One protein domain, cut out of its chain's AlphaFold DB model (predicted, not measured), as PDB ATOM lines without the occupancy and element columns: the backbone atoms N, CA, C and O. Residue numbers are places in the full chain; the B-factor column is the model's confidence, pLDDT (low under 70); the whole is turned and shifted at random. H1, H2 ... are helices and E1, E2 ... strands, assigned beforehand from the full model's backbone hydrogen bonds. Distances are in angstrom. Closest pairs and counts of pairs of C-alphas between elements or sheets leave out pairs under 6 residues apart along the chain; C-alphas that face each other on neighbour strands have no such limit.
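This is residues 48 to 165 of the 173 residues of an uncharacterized protein of marine sediment metagenome (UniProt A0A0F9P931). A compact sandwich of two strand sheets, the five strands E1, E2, E4, E7 and E8 face to face with the three strands E3, E5 and E6, has one long helix, H1, sticking out from it like a handle. The helix stands free from residue 143 to 165 and makes much of the length, while the body without it spans 34 by 24 by 22 A. The printed part has 118 residues with eight named strands followed by one named helix. Both sheets are mixed, in the orders E1 E2 E4 E7 E8 and E3 E5 E6, and the class is mixed, helices and strands. With the helix the whole is loose, with a radius of gyration of the C-alphas of 17.2 A and spans of 61 by 32 by 23 A.

In the larger sheet, E1 is residues 48 to 50, beginning at C-alpha 48 at (-28.775, 37.696, 27.434), and E2 is residues 61 to 64. E4, residues 85 to 90, is 16.9 A long, E7, residues 123 to 128, 16.8 A, and E8, residues 133 to 138, 14.1 A. In the smaller sheet, E3 is residues 71 to 74, E5 residues 98 to 101 and E6 residues 114 to 117, 10.1 A long. H1, residues 143 to 165, runs 32.5 A from C-alpha 143 at (-23.869, 40.167, 0.968) to C-alpha 165 at (-26.028, 42.121, -31.379).

The larger sheet is strongly twisted, with edge strands E1 and E8. E1 and E2 are parallel, with N 50 and O 63 2.9 A apart, within hydrogen-bond range. E2 and E4 are parallel, with N 62 and O 87 at 2.8 A. E4 and E7 are antiparallel, with N 88 and O 124 at 2.9 A. E7 and E8 form a hairpin, with N 127 and O 134 at 2.9 A. In the smaller sheet, E3 and E5 are parallel, with N 73 and O 99 at 2.8 A, and E5 and E6 form a hairpin, with N 100 and O 115 at 2.8 A. The two sheets make a sandwich, two sheets face to face, their facing parts 9.2 A centre to centre and their best planes 4 degrees apart. Between them, the closest C-alphas of E4 and E5 are those of Lys 90 and Val 98, 6.7 A apart. H1 is not on either sheet; every O i to N i+4 pair in it is within hydrogen-bond range.

The two C-alphas farthest apart, those of Asn 58 and Glu 165, are 61.2 A apart. The printed part has no cut. The link from E5 to E6, 12 residues, is long, and the link from E8 to H1 is tight. The mean pLDDT of the printed part is 92.3, and residues 139 to 142 are under 70.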
ATOM      1  N   SER A  48     -27.335  37.509  27.246       94.88
ATOM      2  CA  SER A  48     -28.775  37.696  27.434       94.88
ATOM      3  C   SER A  48     -29.579  37.177  26.247       94.88
ATOM      4  O   SER A  48     -29.087  37.116  25.122       94.88
ATOM      5  N   SER A  49     -30.834  36.819  26.518       96.69
ATOM      6  CA  SER A  49     -31.831  36.508  25.496       96.69
ATOM      7  C   SER A  49     -32.868  37.625  25.436       96.69
ATOM      8  O   SER A  49     -33.280  38.138  26.481       96.69
ATOM      9  N   LYS A  50     -33.280  38.025  24.231       97.50
ATOM     10  CA  LYS A  50     -34.255  39.101  24.007       97.50
ATOM     11  C   LYS A  50     -35.349  38.620  23.060       97.50
ATOM     12  O   LYS A  50     -35.046  38.099  21.995       97.50
ATOM     13  N   THR A  51     -36.599  38.853  23.444       98.06
ATOM     14  CA  THR A  51     -37.807  38.565  22.647       98.06
ATOM     15  C   THR A  51     -38.582  39.842  22.294       98.06
ATOM     16  O   THR A  51     -39.729  39.787  21.862       98.06
ATOM     17  N   ALA A  52     -37.986  41.009  22.550       97.81
ATOM     18  CA  ALA A  52     -38.554  42.325  22.290       97.81
ATOM     19  C   ALA A  52     -37.438  43.352  22.048       97.81
ATOM     20  O   ALA A  52     -36.290  43.147  22.458       97.81
ATOM     21  N   SER A  53     -37.797  44.470  21.415       97.75
ATOM     22  CA  SER A  53     -36.900  45.606  21.176       97.75
ATOM     23  C   SER A  53     -36.322  46.170  22.477       97.75
ATOM     24  O   SER A  53     -37.027  46.306  23.477       97.75
ATOM     25  N   PHE A  54     -35.028  46.495  22.469       95.31
ATOM     26  CA  PHE A  54     -34.275  46.866  23.672       95.31
ATOM     27  C   PHE A  54     -33.019  47.684  23.330       95.31
ATOM     28  O   PHE A  54     -32.487  47.578  22.225       95.31
ATOM     29  N   THR A  55     -32.518  48.464  24.294       95.81
ATOM     30  CA  THR A  55     -31.242  49.190  24.183       95.81
ATOM     31  C   THR A  55     -30.142  48.466  24.949       95.81
ATOM     32  O   THR A  55     -30.264  48.298  26.159       95.81
ATOM     33  N   LEU A  56     -29.065  48.058  24.273       95.25
ATOM     34  CA  LEU A  56     -27.964  47.308  24.889       95.25
ATOM     35  C   LEU A  56     -27.247  48.095  25.987       95.25
ATOM     36  O   LEU A  56     -27.177  49.323  25.955       95.25
ATOM     37  N   SER A  57     -26.691  47.362  26.958       91.94
ATOM     38  CA  SER A  57     -26.051  47.960  28.130       91.94
ATOM     39  C   SER A  57     -24.681  47.351  28.449       91.94
ATOM     40  O   SER A  57     -23.641  47.881  28.059       91.94
ATOM     41  N   ASN A  58     -24.660  46.254  29.197       88.69
ATOM     42  CA  ASN A  58     -23.454  45.612  29.714       88.69
ATOM     43  C   ASN A  58     -23.338  44.152  29.272       88.69
ATOM     44  O   ASN A  58     -22.403  43.462  29.673       88.69
ATOM     45  N   GLU A  59     -24.291  43.658  28.487       91.69
ATOM     46  CA  GLU A  59     -24.190  42.348  27.858       91.69
ATOM     47  C   GLU A  59     -23.051  42.336  26.831       91.69
ATOM     48  O   GLU A  59     -22.672  43.369  26.306       91.69
ATOM     49  N   MET A  60     -22.477  41.176  26.552       93.62
ATOM     50  CA  MET A  60     -21.517  41.001  25.458       93.62
ATOM     51  C   MET A  60     -22.099  40.109  24.373       93.62
ATOM     52  O   MET A  60     -21.823  40.326  23.204       93.62
ATOM     53  N   VAL A  61     -22.923  39.130  24.745       96.06
ATOM     54  CA  VAL A  61     -23.597  38.228  23.809       96.06
ATOM     55  C   VAL A  61     -25.102  38.402  23.953       96.06
ATOM     56  O   VAL A  61     -25.639  38.355  25.059       96.06
ATOM     57  N   VAL A  62     -25.787  38.598  22.835       97.69
ATOM     58  CA  VAL A  62     -27.226  38.846  22.780       97.69
ATOM     59  C   VAL A  62     -27.842  37.864  21.796       97.69
ATOM     60  O   VAL A  62     -27.576  37.914  20.595       97.69
ATOM     61  N   LEU A  63     -28.660  36.956  22.319       97.94
ATOM     62  CA  LEU A  63     -29.440  36.004  21.540       97.94
ATOM     63  C   LEU A  63     -30.842  36.572  21.352       97.94
ATOM     64  O   LEU A  63     -31.569  36.781  22.321       97.94
ATOM     65  N   VAL A  64     -31.220  36.852  20.116       98.38
ATOM     66  CA  VAL A  64     -32.471  37.532  19.795       98.38
ATOM     67  C   VAL A  64     -33.427  36.552  19.135       98.38
ATOM     68  O   VAL A  64     -33.102  35.944  18.116       98.38
ATOM     69  N   ASP A  65     -34.595  36.395  19.741       97.94
ATOM     70  CA  ASP A  65     -35.700  35.583  19.253       97.94
ATOM     71  C   ASP A  65     -36.808  36.518  18.756       97.94
ATOM     72  O   ASP A  65     -37.544  37.107  19.548       97.94
ATOM     73  N   ALA A  66     -36.894  36.668  17.435       96.94
ATOM     74  CA  ALA A  66     -37.870  37.501  16.743       96.94
ATOM     75  C   ALA A  66     -39.146  36.727  16.358       96.94
ATOM     76  O   ALA A  66     -39.884  37.168  15.486       96.94
ATOM     77  N   THR A  67     -39.447  35.590  17.003       97.00
ATOM     78  CA  THR A  67     -40.565  34.709  16.603       97.00
ATOM     79  C   THR A  67     -41.905  35.437  16.459       97.00
ATOM     80  O   THR A  67     -42.702  35.089  15.590       97.00
ATOM     81  N   SER A  68     -42.168  36.436  17.304       96.44
ATOM     82  CA  SER A  68     -43.460  37.133  17.342       96.44
ATOM     83  C   SER A  68     -43.525  38.390  16.470       96.44
ATOM     84  O   SER A  68     -44.623  38.807  16.106       96.44
ATOM     85  N   VAL A  69     -42.390  39.057  16.233       96.75
ATOM     86  CA  VAL A  69     -42.323  40.378  15.591       96.75
ATOM     87  C   VAL A  69     -40.880  40.728  15.234       96.75
ATOM     88  O   VAL A  69     -39.945  40.229  15.861       96.75
ATOM     89  N   ASP A  70     -40.702  41.653  14.293       97.62
ATOM     90  CA  ASP A  70     -39.412  42.302  14.061       97.62
ATOM     91  C   ASP A  70     -38.899  42.990  15.338       97.62
ATOM     92  O   ASP A  70     -39.627  43.724  16.016       97.62
ATOM     93  N   ILE A  71     -37.624  42.774  15.665       98.50
ATOM     94  CA  ILE A  71     -36.985  43.304  16.873       98.50
ATOM     95  C   ILE A  71     -35.951  44.356  16.499       98.50
ATOM     96  O   ILE A  71     -35.089  44.137  15.653       98.50
ATOM     97  N   VAL A  72     -35.984  45.483  17.210       97.88
ATOM     98  CA  VAL A  72     -34.980  46.539  17.089       97.88
ATOM     99  C   VAL A  72     -34.077  46.539  18.318       97.88
ATOM    100  O   VAL A  72     -34.512  46.819  19.437       97.88
ATOM    101  N   ILE A  73     -32.797  46.265  18.097       97.69
ATOM    102  CA  ILE A  73     -31.729  46.400  19.081       97.69
ATOM    103  C   ILE A  73     -31.062  47.759  18.880       97.69
ATOM    104  O   ILE A  73     -30.451  48.030  17.848       97.69
ATOM    105  N   THR A  74     -31.185  48.630  19.875       96.88
ATOM    106  CA  THR A  74     -30.534  49.945  19.860       96.88
ATOM    107  C   THR A  74     -29.214  49.850  20.615       96.88
ATOM    108  O   THR A  74     -29.165  49.332  21.731       96.88
ATOM    109  N   LEU A  75     -28.127  50.319  20.019       96.38
ATOM    110  CA  LEU A  75     -26.831  50.395  20.688       96.38
ATOM    111  C   LEU A  75     -26.856  51.518  21.741       96.38
ATOM    112  O   LEU A  75     -27.654  52.450  21.627       96.38
ATOM    113  N   PRO A  76     -26.050  51.449  22.812       95.56
ATOM    114  CA  PRO A  76     -25.823  52.608  23.675       95.56
ATOM    115  C   PRO A  76     -25.079  53.709  22.908       95.56
ATOM    116  O   PRO A  76     -24.494  53.448  21.861       95.56
ATOM    117  N   ALA A  77     -25.063  54.930  23.447       94.94
ATOM    118  CA  ALA A  77     -24.297  56.022  22.851       94.94
ATOM    119  C   ALA A  77     -22.812  55.638  22.721       94.94
ATOM    120  O   ALA A  77     -22.193  55.199  23.702       94.94
ATOM    121  N   ALA A  78     -22.245  55.829  21.530       95.38
ATOM    122  CA  ALA A  78     -20.871  55.461  21.197       95.38
ATOM    123  C   ALA A  78     -19.865  56.166  22.122       95.38
ATOM    124  O   ALA A  78     -18.965  55.528  22.668       95.38
ATOM    125  N   SER A  79     -20.124  57.440  22.432       94.44
ATOM    126  CA  SER A  79     -19.306  58.287  23.317       94.44
ATOM    127  C   SER A  79     -19.125  57.757  24.741       94.44
ATOM    128  O   SER A  79     -18.163  58.113  25.416       94.44
ATOM    129  N   THR A  80     -20.031  56.896  25.212       93.81
ATOM    130  CA  THR A  80     -19.950  56.252  26.541       93.81
ATOM    131  C   THR A  80     -19.646  54.756  26.454       93.81
ATOM    132  O   THR A  80     -19.676  54.042  27.458       93.81
ATOM    133  N   SER A  81     -19.347  54.276  25.247       95.06
ATOM    134  CA  SER A  81     -19.234  52.856  24.919       95.06
ATOM    135  C   SER A  81     -17.915  52.492  24.249       95.06
ATOM    136  O   SER A  81     -17.801  51.385  23.730       95.06
ATOM    137  N   THR A  82     -16.914  53.374  24.279       95.88
ATOM    138  CA  THR A  82     -15.580  53.127  23.719       95.88
ATOM    139  C   THR A  82     -15.034  51.763  24.151       95.88
ATOM    140  O   THR A  82     -15.072  51.409  25.333       95.88
ATOM    141  N   HIS A  83     -14.532  50.993  23.187       94.62
ATOM    142  CA  HIS A  83     -14.012  49.630  23.345       94.62
ATOM    143  C   HIS A  83     -15.034  48.563  23.780       94.62
ATOM    144  O   HIS A  83     -14.644  47.424  24.048       94.62
ATOM    145  N   LYS A  84     -16.337  48.873  23.846       94.75
ATOM    146  CA  LYS A  84     -17.359  47.837  24.060       94.75
ATOM    147  C   LYS A  84     -17.498  46.971  22.815       94.75
ATOM    148  O   LYS A  84     -17.522  47.483  21.698       94.75
ATOM    149  N   ILE A  85     -17.640  45.665  23.046       95.44
ATOM    150  CA  ILE A  85     -17.875  44.654  22.015       95.44
ATOM    151  C   ILE A  85     -19.232  43.999  22.262       95.44
ATOM    152  O   ILE A  85     -19.520  43.590  23.389       95.44
ATOM    153  N   TYR A  86     -20.022  43.852  21.199       97.19
ATOM    154  CA  TYR A  86     -21.263  43.082  21.216       97.19
ATOM    155  C   TYR A  86     -21.260  42.004  20.138       97.19
ATOM    156  O   TYR A  86     -20.891  42.254  18.996       97.19
ATOM    157  N   TYR A  87     -21.753  40.827  20.502       96.62
ATOM    158  CA  TYR A  87     -22.123  39.740  19.611       96.62
ATOM    159  C   TYR A  87     -23.642  39.634  19.617       96.62
ATOM    160  O   TYR A  87     -24.237  39.349  20.656       96.62
ATOM    161  N   ILE A  88     -24.281  39.865  18.477       97.19
ATOM    162  CA  ILE A  88     -25.742  39.870  18.358       97.19
ATOM    163  C   ILE A  88     -26.122  38.792  17.356       97.19
ATOM    164  O   ILE A  88     -25.663  38.831  16.218       97.19
ATOM    165  N   LYS A  89     -26.933  37.821  17.781       95.94
ATOM    166  CA  LYS A  89     -27.308  36.651  16.982       95.94
ATOM    167  C   LYS A  89     -28.815  36.460  16.977       95.94
ATOM    168  O   LYS A  89     -29.418  36.394  18.045       95.94
ATOM    169  N   LYS A  90     -29.403  36.281  15.796       95.56
ATOM    170  CA  LYS A  90     -30.794  35.837  15.663       95.56
ATOM    171  C   LYS A  90     -30.865  34.324  15.865       95.56
ATOM    172  O   LYS A  90     -30.059  33.594  15.289       95.56
ATOM    173  N   VAL A  91     -31.785  33.827  16.689       96.69
ATOM    174  CA  VAL A  91     -31.857  32.390  17.031       96.69
ATOM    175  C   VAL A  91     -33.104  31.676  16.517       96.69
ATOM    176  O   VAL A  91     -33.098  30.449  16.406       96.69
ATOM    177  N   ASP A  92     -34.146  32.411  16.152       95.00
ATOM    178  CA  ASP A  92     -35.390  31.844  15.637       95.00
ATOM    179  C   ASP A  92     -35.376  31.692  14.105       95.00
ATOM    180  O   ASP A  92     -34.608  32.351  13.396       95.00
ATOM    181  N   SER A  93     -36.243  30.818  13.591       89.44
ATOM    182  CA  SER A  93     -36.350  30.474  12.167       89.44
ATOM    183  C   SER A  93     -37.383  31.294  11.396       89.44
ATOM    184  O   SER A  93     -37.636  31.001  10.229       89.44
ATOM    185  N   THR A  94     -38.040  32.265  12.035       91.00
ATOM    186  CA  THR A  94     -39.098  33.040  11.380       91.00
ATOM    187  C   THR A  94     -38.517  34.072  10.416       91.00
ATOM    188  O   THR A  94     -37.337  34.421  10.503       91.00
ATOM    189  N   GLY A  95     -39.364  34.572   9.509       84.44
ATOM    190  CA  GLY A  95     -39.017  35.643   8.572       84.44
ATOM    191  C   GLY A  95     -38.972  37.041   9.194       84.44
ATOM    192  O   GLY A  95     -38.678  37.997   8.482       84.44
ATOM    193  N   HIS A  96     -39.267  37.172  10.490       91.31
ATOM    194  CA  HIS A  96     -39.066  38.422  11.213       91.31
ATOM    195  C   HIS A  96     -37.584  38.723  11.359       91.31
ATOM    196  O   HIS A  96     -36.757  37.820  11.440       91.31
ATOM    197  N   THR A  97     -37.237  39.998  11.396       93.75
ATOM    198  CA  THR A  97     -35.848  40.454  11.344       93.75
ATOM    199  C   THR A  97     -35.378  41.018  12.676       93.75
ATOM    200  O   THR A  97     -36.165  41.459  13.516       93.75
ATOM    201  N   VAL A  98     -34.060  41.024  12.871       97.19
ATOM    202  CA  VAL A  98     -33.408  41.724  13.979       97.19
ATOM    203  C   VAL A  98     -32.634  42.899  13.402       97.19
ATOM    204  O   VAL A  98     -31.637  42.715  12.709       97.19
ATOM    205  N   THR A  99     -33.087  44.115  13.684       96.12
ATOM    206  CA  THR A  99     -32.438  45.349  13.233       96.12
ATOM    207  C   THR A  99     -31.579  45.917  14.354       96.12
ATOM    208  O   THR A  99     -32.090  46.255  15.418       96.12
ATOM    209  N   VAL A 100     -30.278  46.053  14.121       96.06
ATOM    210  CA  VAL A 100     -29.323  46.702  15.023       96.06
ATOM    211  C   VAL A 100     -29.105  48.134  14.549       96.06
ATOM    212  O   VAL A 100     -28.834  48.344  13.374       96.06
ATOM    213  N   LYS A 101     -29.218  49.131  15.427       95.31
ATOM    214  CA  LYS A 101     -29.049  50.550  15.061       95.31
ATOM    215  C   LYS A 101     -28.274  51.346  16.108       95.31
ATOM    216  O   LYS A 101     -28.328  51.005  17.291       95.31
ATOM    217  N   GLY A 102     -27.622  52.430  15.686       92.75
ATOM    218  CA  GLY A 102     -27.010  53.417  16.588       92.75
ATOM    219  C   GLY A 102     -28.031  54.098  17.515       92.75
ATOM    220  O   GLY A 102     -29.239  54.073  17.253       92.75
ATOM    221  N   ASN A 103     -27.563  54.687  18.622       86.44
ATOM    222  CA  ASN A 103     -28.434  55.371  19.587       86.44
ATOM    223  C   ASN A 103     -28.860  56.753  19.080       86.44
ATOM    224  O   ASN A 103     -30.019  57.150  19.207       86.44
ATOM    225  N   ALA A 104     -27.899  57.476  18.503       75.06
ATOM    226  CA  ALA A 104     -28.073  58.829  17.995       75.06
ATOM    227  C   ALA A 104     -28.311  58.847  16.479       75.06
ATOM    228  O   ALA A 104     -28.025  57.894  15.761       75.06
ATOM    229  N   THR A 105     -28.803  59.975  15.965       71.56
ATOM    230  CA  THR A 105     -29.094  60.163  14.532       71.56
ATOM    231  C   THR A 105     -27.858  60.168  13.626       71.56
ATOM    232  O   THR A 105     -28.025  60.057  12.408       71.56
ATOM    233  N   ALA A 106     -26.659  60.307  14.202       78.75
ATOM    234  CA  ALA A 106     -25.386  60.400  13.489       78.75
ATOM    235  C   ALA A 106     -24.433  59.220  13.741       78.75
ATOM    236  O   ALA A 106     -23.460  59.102  13.010       78.75
ATOM    237  N   GLU A 107     -24.700  58.366  14.734       91.12
ATOM    238  CA  GLU A 107     -23.873  57.178  14.976       91.12
ATOM    239  C   GLU A 107     -24.149  56.139  13.893       91.12
ATOM    240  O   GLU A 107     -25.308  55.822  13.598       91.12
ATOM    241  N   THR A 108     -23.081  55.593  13.328       94.69
ATOM    242  CA  THR A 108     -23.150  54.601  12.261       94.69
ATOM    243  C   THR A 108     -22.544  53.266  12.682       94.69
ATOM    244  O   THR A 108     -21.836  53.158  13.682       94.69
ATOM    245  N   ILE A 109     -22.882  52.227  11.925       94.19
ATOM    246  CA  ILE A 109     -22.322  50.884  11.977       94.19
ATOM    247  C   ILE A 109     -21.719  50.636  10.589       94.19
ATOM    248  O   ILE A 109     -22.470  50.461   9.629       94.19
ATOM    249  N   ASP A 110     -20.392  50.699  10.455       92.25
ATOM    250  CA  ASP A 110     -19.683  50.681   9.157       92.25
ATOM    251  C   ASP A 110     -20.282  51.659   8.117       92.25
ATOM    252  O   ASP A 110     -20.521  51.310   6.955       92.25
ATOM    253  N   GLY A 111     -20.571  52.892   8.548       91.38
ATOM    254  CA  GLY A 111     -21.152  53.947   7.709       91.38
ATOM    255  C   GLY A 111     -22.673  53.871   7.519       91.38
ATOM    256  O   GLY A 111     -23.263  54.828   7.023       91.38
ATOM    257  N   GLU A 112     -23.328  52.796   7.964       90.38
ATOM    258  CA  GLU A 112     -24.785  52.635   7.885       90.38
ATOM    259  C   GLU A 112     -25.485  53.029   9.186       90.38
ATOM    260  O   GLU A 112     -24.970  52.828  10.280       90.38
ATOM    261  N   LYS A 113     -26.725  53.522   9.116       91.38
ATOM    262  CA  LYS A 113     -27.505  53.834  10.336       91.38
ATOM    263  C   LYS A 113     -28.009  52.592  11.069       91.38
ATOM    264  O   LYS A 113     -28.306  52.642  12.266       91.38
ATOM    265  N   SER A 114     -28.170  51.494  10.340       93.00
ATOM    266  CA  SER A 114     -28.685  50.245  10.878       93.00
ATOM    267  C   SER A 114     -28.262  49.052  10.043       93.00
ATOM    268  O   SER A 114     -28.165  49.144   8.825       93.00
ATOM    269  N   ILE A 115     -28.125  47.920  10.715       93.62
ATOM    270  CA  ILE A 115     -27.799  46.616  10.162       93.62
ATOM    271  C   ILE A 115     -28.975  45.669  10.399       93.62
ATOM    272  O   ILE A 115     -29.488  45.596  11.513       93.62
ATOM    273  N   VAL A 116     -29.380  44.914   9.379       93.81
ATOM    274  CA  VAL A 116     -30.462  43.924   9.488       93.81
ATOM    275  C   VAL A 116     -29.885  42.508   9.493       93.81
ATOM    276  O   VAL A 116     -29.105  42.139   8.621       93.81
ATOM    277  N   ILE A 117     -30.298  41.705  10.473       93.00
ATOM    278  CA  ILE A 117     -30.003  40.275  10.595       93.00
ATOM    279  C   ILE A 117     -31.308  39.525  10.310       93.00
ATOM    280  O   ILE A 117     -32.250  39.583  11.105       93.00
ATOM    281  N   ALA A 118     -31.384  38.854   9.161       90.25
ATOM    282  CA  ALA A 118     -32.622  38.238   8.673       90.25
ATOM    283  C   ALA A 118     -32.632  36.713   8.830       90.25
ATOM    284  O   ALA A 118     -33.679  36.122   9.087       90.25
ATOM    285  N   LEU A 119     -31.474  36.066   8.691       87.44
ATOM    286  CA  LEU A 119     -31.392  34.609   8.667       87.44
ATOM    287  C   LEU A 119     -31.242  34.027  10.073       87.44
ATOM    288  O   LEU A 119     -30.582  34.596  10.948       87.44
ATOM    289  N   GLN A 120     -31.831  32.849  10.282       92.19
ATOM    290  CA  GLN A 120     -31.627  32.098  11.514       92.19
ATOM    291  C   GLN A 120     -30.140  31.810  11.714       92.19
ATOM    292  O   GLN A 120     -29.444  31.379  10.800       92.19
ATOM    293  N   TYR A 121     -29.670  32.025  12.939       91.88
ATOM    294  CA  TYR A 121     -28.290  31.817  13.367       91.88
ATOM    295  C   TYR A 121     -27.241  32.735  12.739       91.88
ATOM    296  O   TYR A 121     -26.073  32.642  13.136       91.88
ATOM    297  N   GLN A 122     -27.647  33.673  11.885       90.56
ATOM    298  CA  GLN A 122     -26.799  34.783  11.481       90.56
ATOM    299  C   GLN A 122     -26.484  35.657  12.701       90.56
ATOM    300  O   GLN A 122     -27.317  35.859  13.596       90.56
ATOM    301  N   TYR A 123     -25.252  36.158  12.751       94.38
ATOM    302  CA  TYR A 123     -24.784  37.027  13.821       94.38
ATOM    303  C   TYR A 123     -23.824  38.090  13.304       94.38
ATOM    304  O   TYR A 123     -23.194  37.909  12.261       94.38
ATOM    305  N   ILE A 124     -23.684  39.159  14.084       95.88
ATOM    306  CA  ILE A 124     -22.668  40.196  13.906       95.88
ATOM    307  C   ILE A 124     -21.860  40.356  15.191       95.88
ATOM    308  O   ILE A 124     -22.388  40.179  16.293       95.88
ATOM    309  N   ALA A 125     -20.585  40.692  15.047       95.94
ATOM    310  CA  ALA A 125     -19.700  41.125  16.116       95.94
ATOM    311  C   ALA A 125     -19.276  42.563  15.826       95.94
ATOM    312  O   ALA A 125     -18.713  42.831  14.765       95.94
ATOM    313  N   ILE A 126     -19.545  43.472  16.756       96.00
ATOM    314  CA  ILE A 126     -19.267  44.899  16.592       96.00
ATOM    315  C   ILE A 126     -18.409  45.431  17.733       96.00
ATOM    316  O   ILE A 126     -18.527  44.951  18.862       96.00
ATOM    317  N   ILE A 127     -17.585  46.436  17.447       97.00
ATOM    318  CA  ILE A 127     -16.793  47.190  18.424       97.00
ATOM    319  C   ILE A 127     -17.036  48.691  18.263       97.00
ATOM    320  O   ILE A 127     -17.249  49.167  17.154       97.00
ATOM    321  N   CYS A 128     -17.001  49.432  19.366       96.69
ATOM    322  CA  CYS A 128     -17.093  50.891  19.361       96.69
ATOM    323  C   CYS A 128     -15.712  51.544  19.495       96.69
ATOM    324  O   CYS A 128     -14.933  51.165  20.378       96.69
ATOM    325  N   ASP A 129     -15.432  52.560  18.680       96.44
ATOM    326  CA  ASP A 129     -14.211  53.379  18.773       96.44
ATOM    327  C   ASP A 129     -14.386  54.645  19.640       96.44
ATOM    328  O   ASP A 129     -13.426  55.360  19.917       96.44
ATOM    329  N   GLY A 130     -15.609  54.902  20.115       94.50
ATOM    330  CA  GLY A 130     -15.997  56.093  20.872       94.50
ATOM    331  C   GLY A 130     -16.812  57.117  20.078       94.50
ATOM    332  O   GLY A 130     -17.358  58.031  20.692       94.50
ATOM    333  N   SER A 131     -16.937  56.954  18.760       94.31
ATOM    334  CA  SER A 131     -17.755  57.803  17.879       94.31
ATOM    335  C   SER A 131     -18.736  56.975  17.054       94.31
ATOM    336  O   SER A 131     -19.920  57.301  17.010       94.31
ATOM    337  N   ASP A 132     -18.260  55.873  16.482       96.00
ATOM    338  CA  ASP A 132     -19.013  54.977  15.614       96.00
ATOM    339  C   ASP A 132     -18.808  53.508  16.019       96.00
ATOM    340  O   ASP A 132     -18.001  53.154  16.890       96.00
ATOM    341  N   TRP A 133     -19.591  52.636  15.390       96.31
ATOM    342  CA  TRP A 133     -19.533  51.193  15.563       96.31
ATOM    343  C   TRP A 133     -18.977  50.534  14.303       96.31
ATOM    344  O   TRP A 133     -19.309  50.911  13.182       96.31
ATOM    345  N   PHE A 134     -18.163  49.504  14.492       95.62
ATOM    346  CA  PHE A 134     -17.484  48.802  13.408       95.62
ATOM    347  C   PHE A 134     -17.765  47.315  13.488       95.62
ATOM    348  O   PHE A 134     -17.675  46.734  14.575       95.62
ATOM    349  N   ILE A 135     -18.082  46.688  12.358       95.25
ATOM    350  CA  ILE A 135     -18.272  45.239  12.304       95.25
ATOM    351  C   ILE A 135     -16.895  44.583  12.185       95.25
ATOM    352  O   ILE A 135     -16.133  44.827  11.256       95.25
ATOM    353  N   ILE A 136     -16.569  43.720  13.145       95.12
ATOM    354  CA  ILE A 136     -15.279  43.012  13.229       95.12
ATOM    355  C   ILE A 136     -15.413  41.498  13.042       95.12
ATOM    356  O   ILE A 136     -14.424  40.769  13.083       95.12
ATOM    357  N   GLY A 137     -16.635  41.001  12.855       91.56
ATOM    358  CA  GLY A 137     -16.900  39.593  12.590       91.56
ATOM    359  C   GLY A 137     -18.389  39.295  12.462       91.56
ATOM    360  O   GLY A 137     -19.232  40.157  12.699       91.56
ATOM    361  N   GLY A 138     -18.710  38.050  12.117       83.56
ATOM    362  CA  GLY A 138     -20.066  37.667  11.715       83.56
ATOM    363  C   GLY A 138     -20.216  37.606  10.198       83.56
ATOM    364  O   GLY A 138     -19.364  38.087   9.453       83.56
ATOM    365  N   GLU A 139     -21.257  36.921   9.737       67.19
ATOM    366  CA  GLU A 139     -21.440  36.599   8.320       67.19
ATOM    367  C   GLU A 139     -21.860  37.845   7.533       67.19
ATOM    368  O   GLU A 139     -22.801  38.537   7.923       67.19
ATOM    369  N   TYR A 140     -21.110  38.113   6.455       62.53
ATOM    370  CA  TYR A 140     -21.144  39.290   5.580       62.53
ATOM    371  C   TYR A 140     -22.523  39.950   5.482       62.53
ATOM    372  O   TYR A 140     -23.365  39.619   4.652       62.53
ATOM    373  N   VAL A 141     -22.720  40.953   6.328       56.91
ATOM    374  CA  VAL A 141     -23.967  41.703   6.487       56.91
ATOM    375  C   VAL A 141     -24.398  42.414   5.201       56.91
ATOM    376  O   VAL A 141     -25.588  42.583   4.961       56.91
ATOM    377  N   LYS A 142     -23.438  42.771   4.339       66.06
ATOM    378  CA  LYS A 142     -23.695  43.419   3.048       66.06
ATOM    379  C   LYS A 142     -23.809  42.438   1.877       66.06
ATOM    380  O   LYS A 142     -23.856  42.885   0.739       66.06
ATOM    381  N   ILE A 143     -23.844  41.115   2.096       73.00
ATOM    382  CA  ILE A 143     -23.869  40.167   0.968       73.00
ATOM    383  C   ILE A 143     -25.145  40.309   0.130       73.00
ATOM    384  O   ILE A 143     -25.051  40.227  -1.083       73.00
ATOM    385  N   ASP A 144     -26.312  40.588   0.728       73.06
ATOM    386  CA  ASP A 144     -27.559  40.824  -0.029       73.06
ATOM    387  C   ASP A 144     -27.489  42.122  -0.846       73.06
ATOM    388  O   ASP A 144     -27.926  42.159  -1.992       73.06
ATOM    389  N   GLU A 145     -26.870  43.167  -0.297       76.06
ATOM    390  CA  GLU A 145     -26.660  44.439  -0.990       76.06
ATOM    391  C   GLU A 145     -25.657  44.293  -2.145       76.06
ATOM    392  O   GLU A 145     -25.948  44.694  -3.270       76.06
ATOM    393  N   LEU A 146     -24.535  43.608  -1.906       78.06
ATOM    394  CA  LEU A 146     -23.554  43.260  -2.936       78.06
ATOM    395  C   LEU A 146     -24.155  42.335  -4.000       78.06
ATOM    396  O   LEU A 146     -23.891  42.518  -5.183       78.06
ATOM    397  N   LEU A 147     -24.990  41.367  -3.613       84.75
ATOM    398  CA  LEU A 147     -25.683  40.486  -4.554       84.75
ATOM    399  C   LEU A 147     -26.671  41.275  -5.412       84.75
ATOM    400  O   LEU A 147     -26.706  41.074  -6.621       84.75
ATOM    401  N   ARG A 148     -27.444  42.200  -4.832       82.56
ATOM    402  CA  ARG A 148     -28.349  43.078  -5.592       82.56
ATOM    403  C   ARG A 148     -27.591  43.989  -6.542       82.56
ATOM    404  O   ARG A 148     -28.024  44.152  -7.680       82.56
ATOM    405  N   GLN A 149     -26.471  44.545  -6.094       90.81
ATOM    406  CA  GLN A 149     -25.628  45.390  -6.924       90.81
ATOM    407  C   GLN A 149     -25.050  44.598  -8.103       90.81
ATOM    408  O   GLN A 149     -25.257  44.983  -9.250       90.81
ATOM    409  N   ILE A 150     -24.442  43.438  -7.840       92.06
ATOM    410  CA  ILE A 150     -23.894  42.554  -8.880       92.06
ATOM    411  C   ILE A 150     -24.996  42.096  -9.849       92.06
ATOM    412  O   ILE A 150     -24.781  42.058 -11.057       92.06
ATOM    413  N   LEU A 151     -26.198  41.774  -9.358       93.81
ATOM    414  CA  LEU A 151     -27.329  41.402 -10.215       93.81
ATOM    415  C   LEU A 151     -27.800  42.563 -11.103       93.81
ATOM    416  O   LEU A 151     -28.168  42.324 -12.255       93.81
ATOM    417  N   SER A 152     -27.786  43.798 -10.593       91.06
ATOM    418  CA  SER A 152     -28.099  44.996 -11.382       91.06
ATOM    419  C   SER A 152     -27.066  45.209 -12.486       91.06
ATOM    420  O   SER A 152     -27.431  45.316 -13.655       91.06
ATOM    421  N   GLU A 153     -25.782  45.171 -12.125       95.81
ATOM    422  CA  GLU A 153     -24.662  45.331 -13.058       95.81
ATOM    423  C   GLU A 153     -24.689  44.258 -14.165       95.81
ATOM    424  O   GLU A 153     -24.516  44.562 -15.346       95.81
ATOM    425  N   LEU A 154     -24.995  43.003 -13.820       96.69
ATOM    426  CA  LEU A 154     -25.139  41.915 -14.797       96.69
ATOM    427  C   LEU A 154     -26.326  42.114 -15.747       96.69
ATOM    428  O   LEU A 154     -26.236  41.779 -16.931       96.69
ATOM    429  N   LYS A 155     -27.450  42.644 -15.251       96.81
ATOM    430  CA  LYS A 155     -28.635  42.893 -16.077       96.81
ATOM    431  C   LYS A 155     -28.373  43.995 -17.104       96.81
ATOM    432  O   LYS A 155     -28.682  43.808 -18.280       96.81
ATOM    433  N   GLU A 156     -27.756  45.093 -16.676       97.38
ATOM    434  CA  GLU A 156     -27.372  46.211 -17.549       97.38
ATOM    435  C   GLU A 156     -26.364  45.774 -18.622       97.38
ATOM    436  O   GLU A 156     -26.501  46.118 -19.803       97.38
ATOM    437  N   ALA A 157     -25.385  44.944 -18.246       97.12
ATOM    438  CA  ALA A 157     -24.425  44.381 -19.189       97.12
ATOM    439  C   ALA A 157     -25.111  43.523 -20.269       97.12
ATOM    440  O   ALA A 157     -24.783  43.628 -21.453       97.12
ATOM    441  N   ASN A 158     -26.099  42.711 -19.887       96.06
ATOM    442  CA  ASN A 158     -26.829  41.851 -20.817       96.06
ATOM    443  C   ASN A 158     -27.727  42.645 -21.783       96.06
ATOM    444  O   ASN A 158     -27.819  42.318 -22.967       96.06
ATOM    445  N   GLU A 159     -28.372  43.710 -21.302       97.44
ATOM    446  CA  GLU A 159     -29.156  44.614 -22.152       97.44
ATOM    447  C   GLU A 159     -28.267  45.315 -23.190       97.44
ATOM    448  O   GLU A 159     -28.614  45.374 -24.373       97.44
ATOM    449  N   THR A 160     -27.082  45.764 -22.772       97.44
ATOM    450  CA  THR A 160     -26.088  46.384 -23.662       97.44
ATOM    451  C   THR A 160     -25.581  45.400 -24.720       97.44
ATOM    452  O   THR A 160     -25.506  45.749 -25.899       97.44
ATOM    453  N   ALA A 161     -25.293  44.154 -24.329       96.81
ATOM    454  CA  ALA A 161     -24.865  43.105 -25.253       96.81
ATOM    455  C   ALA A 161     -25.929  42.827 -26.326       96.81
ATOM    456  O   ALA A 161     -25.625  42.841 -27.518       96.81
ATOM    457  N   LYS A 162     -27.194  42.680 -25.920       96.62
ATOM    458  CA  LYS A 162     -28.304  42.433 -26.847       96.62
ATOM    459  C   LYS A 162     -28.476  43.566 -27.859       96.62
ATOM    460  O   LYS A 162     -28.667  43.308 -29.043       96.62
ATOM    461  N   LYS A 163     -28.347  44.818 -27.409       96.44
ATOM    462  CA  LYS A 163     -28.385  45.981 -28.301       96.44
ATOM    463  C   LYS A 163     -27.266  45.922 -29.345       96.44
ATOM    464  O   LYS A 163     -27.535  46.124 -30.524       96.44
ATOM    465  N   SER A 164     -26.040  45.602 -28.928       95.06
ATOM    466  CA  SER A 164     -24.912  45.478 -29.860       95.06
ATOM    467  C   SER A 164     -25.095  44.338 -30.870       95.06
ATOM    468  O   SER A 164     -24.722  44.477 -32.030       95.06
ATOM    469  N   GLU A 165     -25.716  43.225 -30.466       96.75
ATOM    470  CA  GLU A 165     -26.028  42.121 -31.379       96.75
ATOM    471  C   GLU A 165     -27.063  42.518 -32.435       96.75
ATOM    472  O   GLU A 165     -26.955  42.099 -33.588       96.75
TER     473      GLU A 165